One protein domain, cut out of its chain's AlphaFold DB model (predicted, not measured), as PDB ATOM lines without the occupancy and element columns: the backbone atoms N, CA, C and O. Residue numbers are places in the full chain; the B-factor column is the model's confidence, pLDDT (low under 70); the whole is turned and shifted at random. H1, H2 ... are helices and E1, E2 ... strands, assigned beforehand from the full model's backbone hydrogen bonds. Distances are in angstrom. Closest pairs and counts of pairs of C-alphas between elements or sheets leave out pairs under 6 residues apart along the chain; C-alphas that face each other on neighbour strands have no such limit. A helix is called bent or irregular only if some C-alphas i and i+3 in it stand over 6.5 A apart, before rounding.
ATOM      1  N   ILE A   3      44.320 -17.447  47.813       93.50
ATOM      2  CA  ILE A   3      43.551 -18.305  46.902       93.50
ATOM      3  C   ILE A   3      44.436 -18.664  45.709       93.50
ATOM      4  O   ILE A   3      45.068 -17.793  45.110       93.50
ATOM      5  N   ARG A   4      44.489 -19.952  45.359       93.88
ATOM      6  CA  ARG A   4      45.145 -20.450  44.143       93.88
ATOM      7  C   ARG A   4      44.077 -21.017  43.214       93.88
ATOM      8  O   ARG A   4      43.330 -21.901  43.619       93.88
ATOM      9  N   ILE A   5      44.020 -20.518  41.986       93.69
ATOM     10  CA  ILE A   5      43.159 -21.027  40.920       93.69
ATOM     11  C   ILE A   5      44.059 -21.805  39.963       93.69
ATOM     12  O   ILE A   5      44.943 -21.227  39.336       93.69
ATOM     13  N   LEU A   6      43.861 -23.118  39.887       94.75
ATOM     14  CA  LEU A   6      44.574 -23.991  38.958       94.75
ATOM     15  C   LEU A   6      43.662 -24.288  37.772       94.75
ATOM     16  O   LEU A   6      42.500 -24.642  37.965       94.75
ATOM     17  N   THR A   7      44.180 -24.139  36.558       94.31
ATOM     18  CA  THR A   7      43.411 -24.361  35.326       94.31
ATOM     19  C   THR A   7      44.223 -25.175  34.331       94.31
ATOM     20  O   THR A   7      45.445 -25.057  34.290       94.31
ATOM     21  N   ILE A   8      43.550 -26.005  33.534       94.25
ATOM     22  CA  ILE A   8      44.152 -26.690  32.389       94.25
ATOM     23  C   ILE A   8      43.828 -25.895  31.127       94.25
ATOM     24  O   ILE A   8      42.664 -25.611  30.847       94.25
ATOM     25  N   GLY A   9      44.852 -25.592  30.339       87.69
ATOM     26  CA  GLY A   9      44.716 -24.853  29.093       87.69
ATOM     27  C   GLY A   9      45.633 -23.642  29.066       87.69
ATOM     28  O   GLY A   9      45.833 -22.962  30.065       87.69
ATOM     29  N   GLN A  10      46.200 -23.392  27.894       82.88
ATOM     30  CA  GLN A  10      47.067 -22.251  27.628       82.88
ATOM     31  C   GLN A  10      46.572 -21.562  26.362       82.88
ATOM     32  O   GLN A  10      45.962 -22.206  25.506       82.88
ATOM     33  N   LYS A  11      46.911 -20.277  26.208       86.06
ATOM     34  CA  LYS A  11      46.577 -19.461  25.027       86.06
ATOM     35  C   LYS A  11      45.077 -19.192  24.885       86.06
ATOM     36  O   LYS A  11      44.479 -19.452  23.841       86.06
ATOM     37  N   MET A  12      44.477 -18.635  25.932       90.75
ATOM     38  CA  MET A  12      43.123 -18.100  25.829       90.75
ATOM     39  C   MET A  12      43.061 -16.997  24.754       90.75
ATOM     40  O   MET A  12      44.023 -16.237  24.601       90.75
ATOM     41  N   PRO A  13      41.954 -16.878  23.998       95.38
ATOM     42  CA  PRO A  13      41.762 -15.775  23.064       95.38
ATOM     43  C   PRO A  13      41.910 -14.415  23.751       95.38
ATOM     44  O   PRO A  13      41.541 -14.260  24.916       95.38
ATOM     45  N   ALA A  14      42.376 -13.406  23.010       96.06
ATOM     46  CA  ALA A  14      42.656 -12.078  23.564       96.06
ATOM     47  C   ALA A  14      41.459 -11.479  24.324       96.06
ATOM     48  O   ALA A  14      41.630 -10.957  25.420       96.06
ATOM     49  N   TRP A  15      40.239 -11.629  23.798       96.44
ATOM     50  CA  TRP A  15      39.030 -11.109  24.443       96.44
ATOM     51  C   TRP A  15      38.737 -11.767  25.804       96.44
ATOM     52  O   TRP A  15      38.238 -11.097  26.707       96.44
ATOM     53  N   VAL A  16      39.083 -13.051  25.979       95.38
ATOM     54  CA  VAL A  16      38.940 -13.765  27.260       95.38
ATOM     55  C   VAL A  16      39.957 -13.235  28.261       95.38
ATOM     56  O   VAL A  16      39.591 -12.936  29.393       95.38
ATOM     57  N   LEU A  17      41.216 -13.082  27.837       94.25
ATOM     58  CA  LEU A  17      42.288 -12.561  28.688       94.25
ATOM     59  C   LEU A  17      41.977 -11.141  29.165       94.25
ATOM     60  O   LEU A  17      42.077 -10.864  30.355       94.25
ATOM     61  N   THR A  18      41.518 -10.267  28.265       96.31
ATOM     62  CA  THR A  18      41.122  -8.898  28.619       96.31
ATOM     63  C   THR A  18      39.991  -8.880  29.646       96.31
ATOM     64  O   THR A  18      40.072  -8.138  30.625       96.31
ATOM     65  N   GLY A  19      38.959  -9.710  29.462       96.88
ATOM     66  CA  GLY A  19      37.876  -9.835  30.436       96.88
ATOM     67  C   GLY A  19      38.380 -10.359  31.782       96.88
ATOM     68  O   GLY A  19      38.116  -9.756  32.818       96.88
ATOM     69  N   PHE A  20      39.158 -11.442  31.773       95.56
ATOM     70  CA  PHE A  20      39.731 -12.036  32.979       95.56
ATOM     71  C   PHE A  20      40.579 -11.034  33.773       95.56
ATOM     72  O   PHE A  20      40.403 -10.925  34.985       95.56
ATOM     73  N   GLU A  21      41.458 -10.272  33.118       95.38
ATOM     74  CA  GLU A  21      42.324  -9.300  33.792       95.38
ATOM     75  C   GLU A  21      41.545  -8.198  34.520       95.38
ATOM     76  O   GLU A  21      41.974  -7.763  35.591       95.38
ATOM     77  N   ASP A  22      40.410  -7.752  33.975       97.56
ATOM     78  CA  ASP A  22      39.553  -6.755  34.622       97.56
ATOM     79  C   ASP A  22      39.008  -7.287  35.959       97.56
ATOM     80  O   ASP A  22      39.169  -6.650  37.004       97.56
ATOM     81  N   TYR A  23      38.468  -8.508  35.974       95.69
ATOM     82  CA  TYR A  23      38.003  -9.145  37.214       95.69
ATOM     83  C   TYR A  23      39.154  -9.509  38.158       95.69
ATOM     84  O   TYR A  23      39.045  -9.323  39.373       95.69
ATOM     85  N   PHE A  24      40.277  -9.986  37.618       95.50
ATOM     86  CA  PHE A  24      41.434 -10.385  38.409       95.50
ATOM     87  C   PHE A  24      42.067  -9.200  39.145       95.50
ATOM     88  O   PHE A  24      42.515  -9.362  40.278       95.50
ATOM     89  N   LYS A  25      42.058  -7.998  38.555       95.94
ATOM     90  CA  LYS A  25      42.495  -6.763  39.230       95.94
ATOM     91  C   LYS A  25      41.531  -6.352  40.341       95.94
ATOM     92  O   LYS A  25      41.979  -5.985  41.425       95.94
ATOM     93  N   ARG A  26      40.219  -6.461  40.106       96.44
ATOM     94  CA  ARG A  26      39.179  -6.079  41.079       96.44
ATOM     95  C   ARG A  26      39.190  -6.937  42.346       96.44
ATOM     96  O   ARG A  26      38.816  -6.432  43.399       96.44
ATOM     97  N   ILE A  27      39.622  -8.200  42.271       94.44
ATOM     98  CA  ILE A  27      39.649  -9.103  43.436       94.44
ATOM     99  C   ILE A  27      40.889  -8.928  44.338       94.44
ATOM    100  O   ILE A  27      40.795  -9.194  45.537       94.44
ATOM    101  N   GLN A  28      42.027  -8.438  43.816       94.44
ATOM    102  CA  GLN A  28      43.286  -8.355  44.586       94.44
ATOM    103  C   GLN A  28      43.202  -7.562  45.902       94.44
ATOM    104  O   GLN A  28      43.816  -8.007  46.872       94.44
ATOM    105  N   PRO A  29      42.459  -6.435  46.001       95.31
ATOM    106  CA  PRO A  29      42.325  -5.705  47.263       95.31
ATOM    107  C   PRO A  29      41.623  -6.504  48.368       95.31
ATOM    108  O   PRO A  29      41.817  -6.219  49.546       95.31
ATOM    109  N   PHE A  30      40.809  -7.497  48.000       94.62
ATOM    110  CA  PHE A  30      40.031  -8.302  48.942       94.62
ATOM    111  C   PHE A  30      40.757  -9.586  49.336       94.62
ATOM    112  O   PHE A  30      40.718  -9.998  50.495       94.62
ATOM    113  N   VAL A  31      41.414 -10.242  48.376       94.69
ATOM    114  CA  VAL A  31      42.121 -11.498  48.619       94.69
ATOM    115  C   VAL A  31      43.258 -11.694  47.628       94.69
ATOM    116  O   VAL A  31      43.094 -11.570  46.412       94.69
ATOM    117  N   GLN A  32      44.423 -12.070  48.157       94.06
ATOM    118  CA  GLN A  32      45.568 -12.420  47.332       94.06
ATOM    119  C   GLN A  32      45.230 -13.668  46.517       94.06
ATOM    120  O   GLN A  32      45.075 -14.763  47.069       94.06
ATOM    121  N   THR A  33      45.125 -13.489  45.204       94.50
ATOM    122  CA  THR A  33      44.711 -14.545  44.279       94.50
ATOM    123  C   THR A  33      45.846 -14.828  43.306       94.50
ATOM    124  O   THR A  33      46.412 -13.910  42.723       94.50
ATOM    125  N   GLN A  34      46.188 -16.100  43.129       93.06
ATOM    126  CA  GLN A  34      47.190 -16.566  42.175       93.06
ATOM    127  C   GLN A  34      46.520 -17.493  41.168       93.06
ATOM    128  O   GLN A  34      45.841 -18.433  41.573       93.06
ATOM    129  N   VAL A  35      46.742 -17.263  39.876       93.25
ATOM    130  CA  VAL A  35      46.293 -18.173  38.816       93.25
ATOM    131  C   VAL A  35      47.489 -18.942  38.274       93.25
ATOM    132  O   VAL A  35      48.557 -18.369  38.070       93.25
ATOM    133  N   ILE A  36      47.321 -20.251  38.116       93.56
ATOM    134  CA  ILE A  36      48.333 -21.171  37.603       93.56
ATOM    135  C   ILE A  36      47.712 -21.912  36.423       93.56
ATOM    136  O   ILE A  36      46.770 -22.689  36.589       93.56
ATOM    137  N   GLU A  37      48.240 -21.646  35.234       94.12
ATOM    138  CA  GLU A  37      47.849 -22.317  33.999       94.12
ATOM    139  C   GLU A  37      48.747 -23.532  33.769       94.12
ATOM    140  O   GLU A  37      49.976 -23.432  33.742       94.12
ATOM    141  N   LEU A  38      48.128 -24.693  33.603       94.62
ATOM    142  CA  LEU A  38      48.792 -25.963  33.360       94.62
ATOM    143  C   LEU A  38      48.563 -26.402  31.907       94.62
ATOM    144  O   LEU A  38      47.521 -26.102  31.316       94.62
ATOM    145  N   PRO A  39      49.536 -27.091  31.289       92.81
ATOM    146  CA  PRO A  39      49.405 -27.549  29.913       92.81
ATOM    147  C   PRO A  39      48.271 -28.572  29.771       92.81
ATOM    148  O   PRO A  39      48.098 -29.450  30.611       92.81
ATOM    149  N   MET A  40      47.527 -28.472  28.670       93.00
ATOM    150  CA  MET A  40      46.524 -29.467  28.289       93.00
ATOM    151  C   MET A  40      47.198 -30.721  27.725       93.00
ATOM    152  O   MET A  40      48.210 -30.623  27.020       93.00
ATOM    153  N   ALA A  41      46.617 -31.894  27.987       93.00
ATOM    154  CA  ALA A  41      47.054 -33.121  27.334       93.00
ATOM    155  C   ALA A  41      46.859 -33.018  25.810       93.00
ATOM    156  O   ALA A  41      45.879 -32.453  25.320       93.00
ATOM    157  N   LYS A  42      47.802 -33.565  25.034       89.75
ATOM    158  CA  LYS A  42      47.677 -33.609  23.571       89.75
ATOM    159  C   LYS A  42      46.607 -34.627  23.184       89.75
ATOM    160  O   LYS A  42      46.802 -35.819  23.402       89.75
ATOM    161  N   ARG A  43      45.521 -34.133  22.596       90.81
ATOM    162  CA  ARG A  43      44.375 -34.925  22.134       90.81
ATOM    163  C   ARG A  43      44.536 -35.301  20.664       90.81
ATOM    164  O   ARG A  43      45.137 -34.540  19.898       90.81
ATOM    165  N   GLY A  44      44.039 -36.470  20.280       89.19
ATOM    166  CA  GLY A  44      43.969 -36.914  18.894       89.19
ATOM    167  C   GLY A  44      42.668 -36.473  18.217       89.19
ATOM    168  O   GLY A  44      41.866 -35.721  18.761       89.19
ATOM    169  N   LYS A  45      42.475 -36.894  16.961       82.88
ATOM    170  CA  LYS A  45      41.273 -36.559  16.170       82.88
ATOM    171  C   LYS A  45      40.126 -37.561  16.369       82.88
ATOM    172  O   LYS A  45      38.977 -37.188  16.176       82.88
ATOM    173  N   ASN A  46      40.445 -38.802  16.744       86.88
ATOM    174  CA  ASN A  46      39.509 -39.916  16.938       86.88
ATOM    175  C   ASN A  46      39.862 -40.651  18.240       86.88
ATOM    176  O   ASN A  46      40.288 -41.805  18.209       86.88
ATOM    177  N   ASP A  47      39.771 -39.947  19.363       88.81
ATOM    178  CA  ASP A  47      40.152 -40.492  20.665       88.81
ATOM    179  C   ASP A  47      39.134 -41.536  21.137       88.81
ATOM    180  O   ASP A  47      37.921 -41.319  21.066       88.81
ATOM    181  N   SER A  48      39.625 -42.676  21.621       90.25
ATOM    182  CA  SER A  48      38.788 -43.677  22.283       90.25
ATOM    183  C   SER A  48      38.450 -43.250  23.718       90.25
ATOM    184  O   SER A  48      39.099 -42.374  24.292       90.25
ATOM    185  N   GLU A  49      37.474 -43.903  24.357       91.06
ATOM    186  CA  GLU A  49      37.177 -43.664  25.781       91.06
ATOM    187  C   GLU A  49      38.409 -43.890  26.679       91.06
ATOM    188  O   GLU A  49      38.624 -43.156  27.645       91.06
ATOM    189  N   ALA A  50      39.263 -44.857  26.324       92.62
ATOM    190  CA  ALA A  50      40.510 -45.124  27.036       92.62
ATOM    191  C   ALA A  50      41.521 -43.969  26.904       92.62
ATOM    192  O   ALA A  50      42.210 -43.641  27.873       92.62
ATOM    193  N   ASP A  51      41.587 -43.320  25.739       92.94
ATOM    194  CA  ASP A  51      42.455 -42.156  25.521       92.94
ATOM    195  C   ASP A  51      41.978 -40.949  26.332       92.94
ATOM    196  O   ASP A  51      42.781 -40.281  26.983       92.94
ATOM    197  N   ILE A  52      40.662 -40.717  26.379       93.31
ATOM    198  CA  ILE A  52      40.062 -39.646  27.184       93.31
ATOM    199  C   ILE A  52      40.388 -39.841  28.670       93.31
ATOM    200  O   ILE A  52      40.825 -38.899  29.335       93.31
ATOM    201  N   LEU A  53      40.237 -41.067  29.188       94.81
ATOM    202  CA  LEU A  53      40.597 -41.396  30.572       94.81
ATOM    203  C   LEU A  53      42.078 -41.123  30.851       94.81
ATOM    204  O   LEU A  53      42.415 -40.536  31.881       94.81
ATOM    205  N   LYS A  54      42.959 -41.488  29.917       94.75
ATOM    206  CA  LYS A  54      44.396 -41.224  30.020       94.75
ATOM    207  C   LYS A  54      44.706 -39.725  30.058       94.75
ATOM    208  O   LYS A  54      45.542 -39.302  30.852       94.75
ATOM    209  N   TYR A  55      44.038 -38.907  29.247       94.81
ATOM    210  CA  TYR A  55      44.220 -37.451  29.274       94.81
ATOM    211  C   TYR A  55      43.801 -36.846  30.611       94.81
ATOM    212  O   TYR A  55      44.562 -36.067  31.182       94.81
ATOM    213  N   CYS A  56      42.653 -37.265  31.151       94.38
ATOM    214  CA  CYS A  56      42.196 -36.840  32.474       94.38
ATOM    215  C   CYS A  56      43.197 -37.210  33.578       94.38
ATOM    216  O   CYS A  56      43.430 -36.411  34.482       94.38
ATOM    217  N   GLN A  57      43.817 -38.394  33.506       95.81
ATOM    218  CA  GLN A  57      44.851 -38.805  34.462       95.81
ATOM    219  C   GLN A  57      46.094 -37.910  34.382       95.81
ATOM    220  O   GLN A  57      46.548 -37.415  35.409       95.81
ATOM    221  N   ILE A  58      46.599 -37.634  33.175       95.31
ATOM    222  CA  ILE A  58      47.769 -36.762  32.961       95.31
ATOM    223  C   ILE A  58      47.500 -35.336  33.471       95.31
ATOM    224  O   ILE A  58      48.339 -34.725  34.142       95.31
ATOM    225  N   GLU A  59      46.325 -34.792  33.154       95.12
ATOM    226  CA  GLU A  59      45.897 -33.472  33.618       95.12
ATOM    227  C   GLU A  59      45.740 -33.458  35.151       95.12
ATOM    228  O   GLU A  59      46.224 -32.538  35.813       95.12
ATOM    229  N   GLY A  60      45.166 -34.513  35.736       95.25
ATOM    230  CA  GLY A  60      45.031 -34.689  37.184       95.25
ATOM    231  C   GLY A  60      46.373 -34.760  37.917       95.25
ATOM    232  O   GLY A  60      46.567 -34.061  38.911       95.25
ATOM    233  N   GLU A  61      47.332 -35.534  37.409       95.31
ATOM    234  CA  GLU A  61      48.696 -35.594  37.952       95.31
ATOM    235  C   GLU A  61      49.385 -34.228  37.897       95.31
ATOM    236  O   GLU A  61      50.041 -33.816  38.856       95.31
ATOM    237  N   SER A  62      49.197 -33.487  36.803       94.94
ATOM    238  CA  SER A  62      49.731 -32.129  36.659       94.94
ATOM    239  C   SER A  62      49.141 -31.176  37.704       94.94
ATOM    240  O   SER A  62      49.879 -30.395  38.307       94.94
ATOM    241  N   ILE A  63      47.832 -31.272  37.972       95.38
ATOM    242  CA  ILE A  63      47.162 -30.494  39.025       95.38
ATOM    243  C   ILE A  63      47.727 -30.860  40.400       95.38
ATOM    244  O   ILE A  63      48.120 -29.966  41.147       95.38
ATOM    245  N   LEU A  64      47.821 -32.152  40.725       95.38
ATOM    246  CA  LEU A  64      48.346 -32.625  42.010       95.38
ATOM    247  C   LEU A  64      49.798 -32.188  42.239       95.38
ATOM    248  O   LEU A  64      50.150 -31.758  43.337       95.38
ATOM    249  N   ASN A  65      50.635 -32.239  41.203       94.44
ATOM    250  CA  ASN A  65      52.020 -31.779  41.278       94.44
ATOM    251  C   ASN A  65      52.123 -30.271  41.525       94.44
ATOM    252  O   ASN A  65      53.033 -29.831  42.223       94.44
ATOM    253  N   ALA A  66      51.176 -29.490  41.003       93.12
ATOM    254  CA  ALA A  66      51.114 -28.051  41.213       93.12
ATOM    255  C   ALA A  66      50.501 -27.647  42.566       93.12
ATOM    256  O   ALA A  66      50.589 -26.475  42.921       93.12
ATOM    257  N   LEU A  67      49.883 -28.562  43.326       87.88
ATOM    258  CA  LEU A  67      49.378 -28.265  44.676       87.88
ATOM    259  C   LEU A  67      50.494 -28.081  45.709       87.88
ATOM    260  O   LEU A  67      50.275 -27.383  46.702       87.88
ATOM    261  N   LYS A  68      51.660 -28.694  45.468       65.69
ATOM    262  CA  LYS A  68      52.870 -28.489  46.274       65.69
ATOM    263  C   LYS A  68      53.339 -27.030  46.203       65.69
ATOM    264  O   LYS A  68      54.021 -26.623  47.164       65.69
TER     265      LYS A  68
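AT A GLANCE: This is residues 3 to 68 of the 68 residues of the protein "23S rRNA (Pseudouridine(1915)-N(3))-methyltransferase RlmH" of Enterobacteriaceae bacterium TzEc077 (UniProt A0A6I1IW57). A narrow ribbon of two parallel strands, E1 and E2 side by side, lies between two helices: H1 opens away from it like the arm of a V, and H2 packs on it with residues 59 to 67 while its first part reaches outward. The two helices are apart, and the whole is loosely built, with residues 13 to 19 standing free, of which 14 to 19 belong to H1. The printed part has 66 residues, with two named strands and two named helices in the order E1, H1, E2, H2, and its class is mixed, helices and strands. The sheet has the order E1, E2, and E1, H1 and E2 form a strand-helix-strand unit, two parallel neighbour strands with a helix between them along the chain, whose crossover is right-handed. The whole is loose, with a radius of gyration of the C-alphas of 15.0 A, and its outline is only just flat, spanning 45 by 30 by 13 A.

IN THESE COORDINATES: Start at C-alpha 3, at (43.551, -18.305, 46.902); from there strand E1, residues 3 to 8, runs 16.8 A to C-alpha 8 at (44.152, -26.690, 32.389), with z falling. A tight link of 5 residues leads to helix H1, residues 14 to 27. Find its first C-alpha at (42.656, -12.078, 23.564) and watch z rise again over 20.3 A to Ile 27. A tight link of 4 residues then leads to strand E2, residues 32 to 38, which runs 19.7 A from Gln 32 to Leu 38, with z falling as in E1. After a short link of 10 residues comes helix H2, residues 49 to 67, the longest helix by residues; it covers 27.3 A and ends with C-alpha 67 at (49.378, -28.265, 44.676). Neither helix is bent or irregular.

HOW THE PARTS SIT: Look first at the two strands. E1 and E2 are parallel, with 17 degrees between their directions. Among the C-alphas that face each other are 3 and 33, 4.7 A apart, and 8 and 38, 4.8 A apart. In the backbone atoms you will find N 5 and O 34 at 2.8 A and N 36 and O 5 at 2.8 A, both within hydrogen-bond range. Now turn to H1: it has 2 pairs of C-alphas within 8 A of E2, and the closest are those of Ile 27 and Thr 33, 7.5 A apart. The centres of H1 and E2 are 12.9 A apart. H2 has 2 pairs of C-alphas within 8 A with E1, the closest being those of Leu 6 and Ile 63, at 7.0 A. It also has 2 such pairs with E2, the closest being those of Leu 38 and Ser 62, at 7.1 A. H1 and H2 are apart, with no C-alpha of the one within 8 A of the other. In H1 and H2 every O i to N i+4 pair is within hydrogen-bond range.

THE WHOLE: The two C-alphas farthest apart are those of Pro 29 and Asn 46, at 45.8 A, while the first and last printed C-alphas, those of Ile 3 and Lys 68, are 13.8 A apart. The printed part runs from residue 3 to residue 68, the chain's last residue, and has no cut. No link between named elements is long. In the B-factor column you will find a mean pLDDT of the printed part of 93.0, and residue 68 is the one residue under 70.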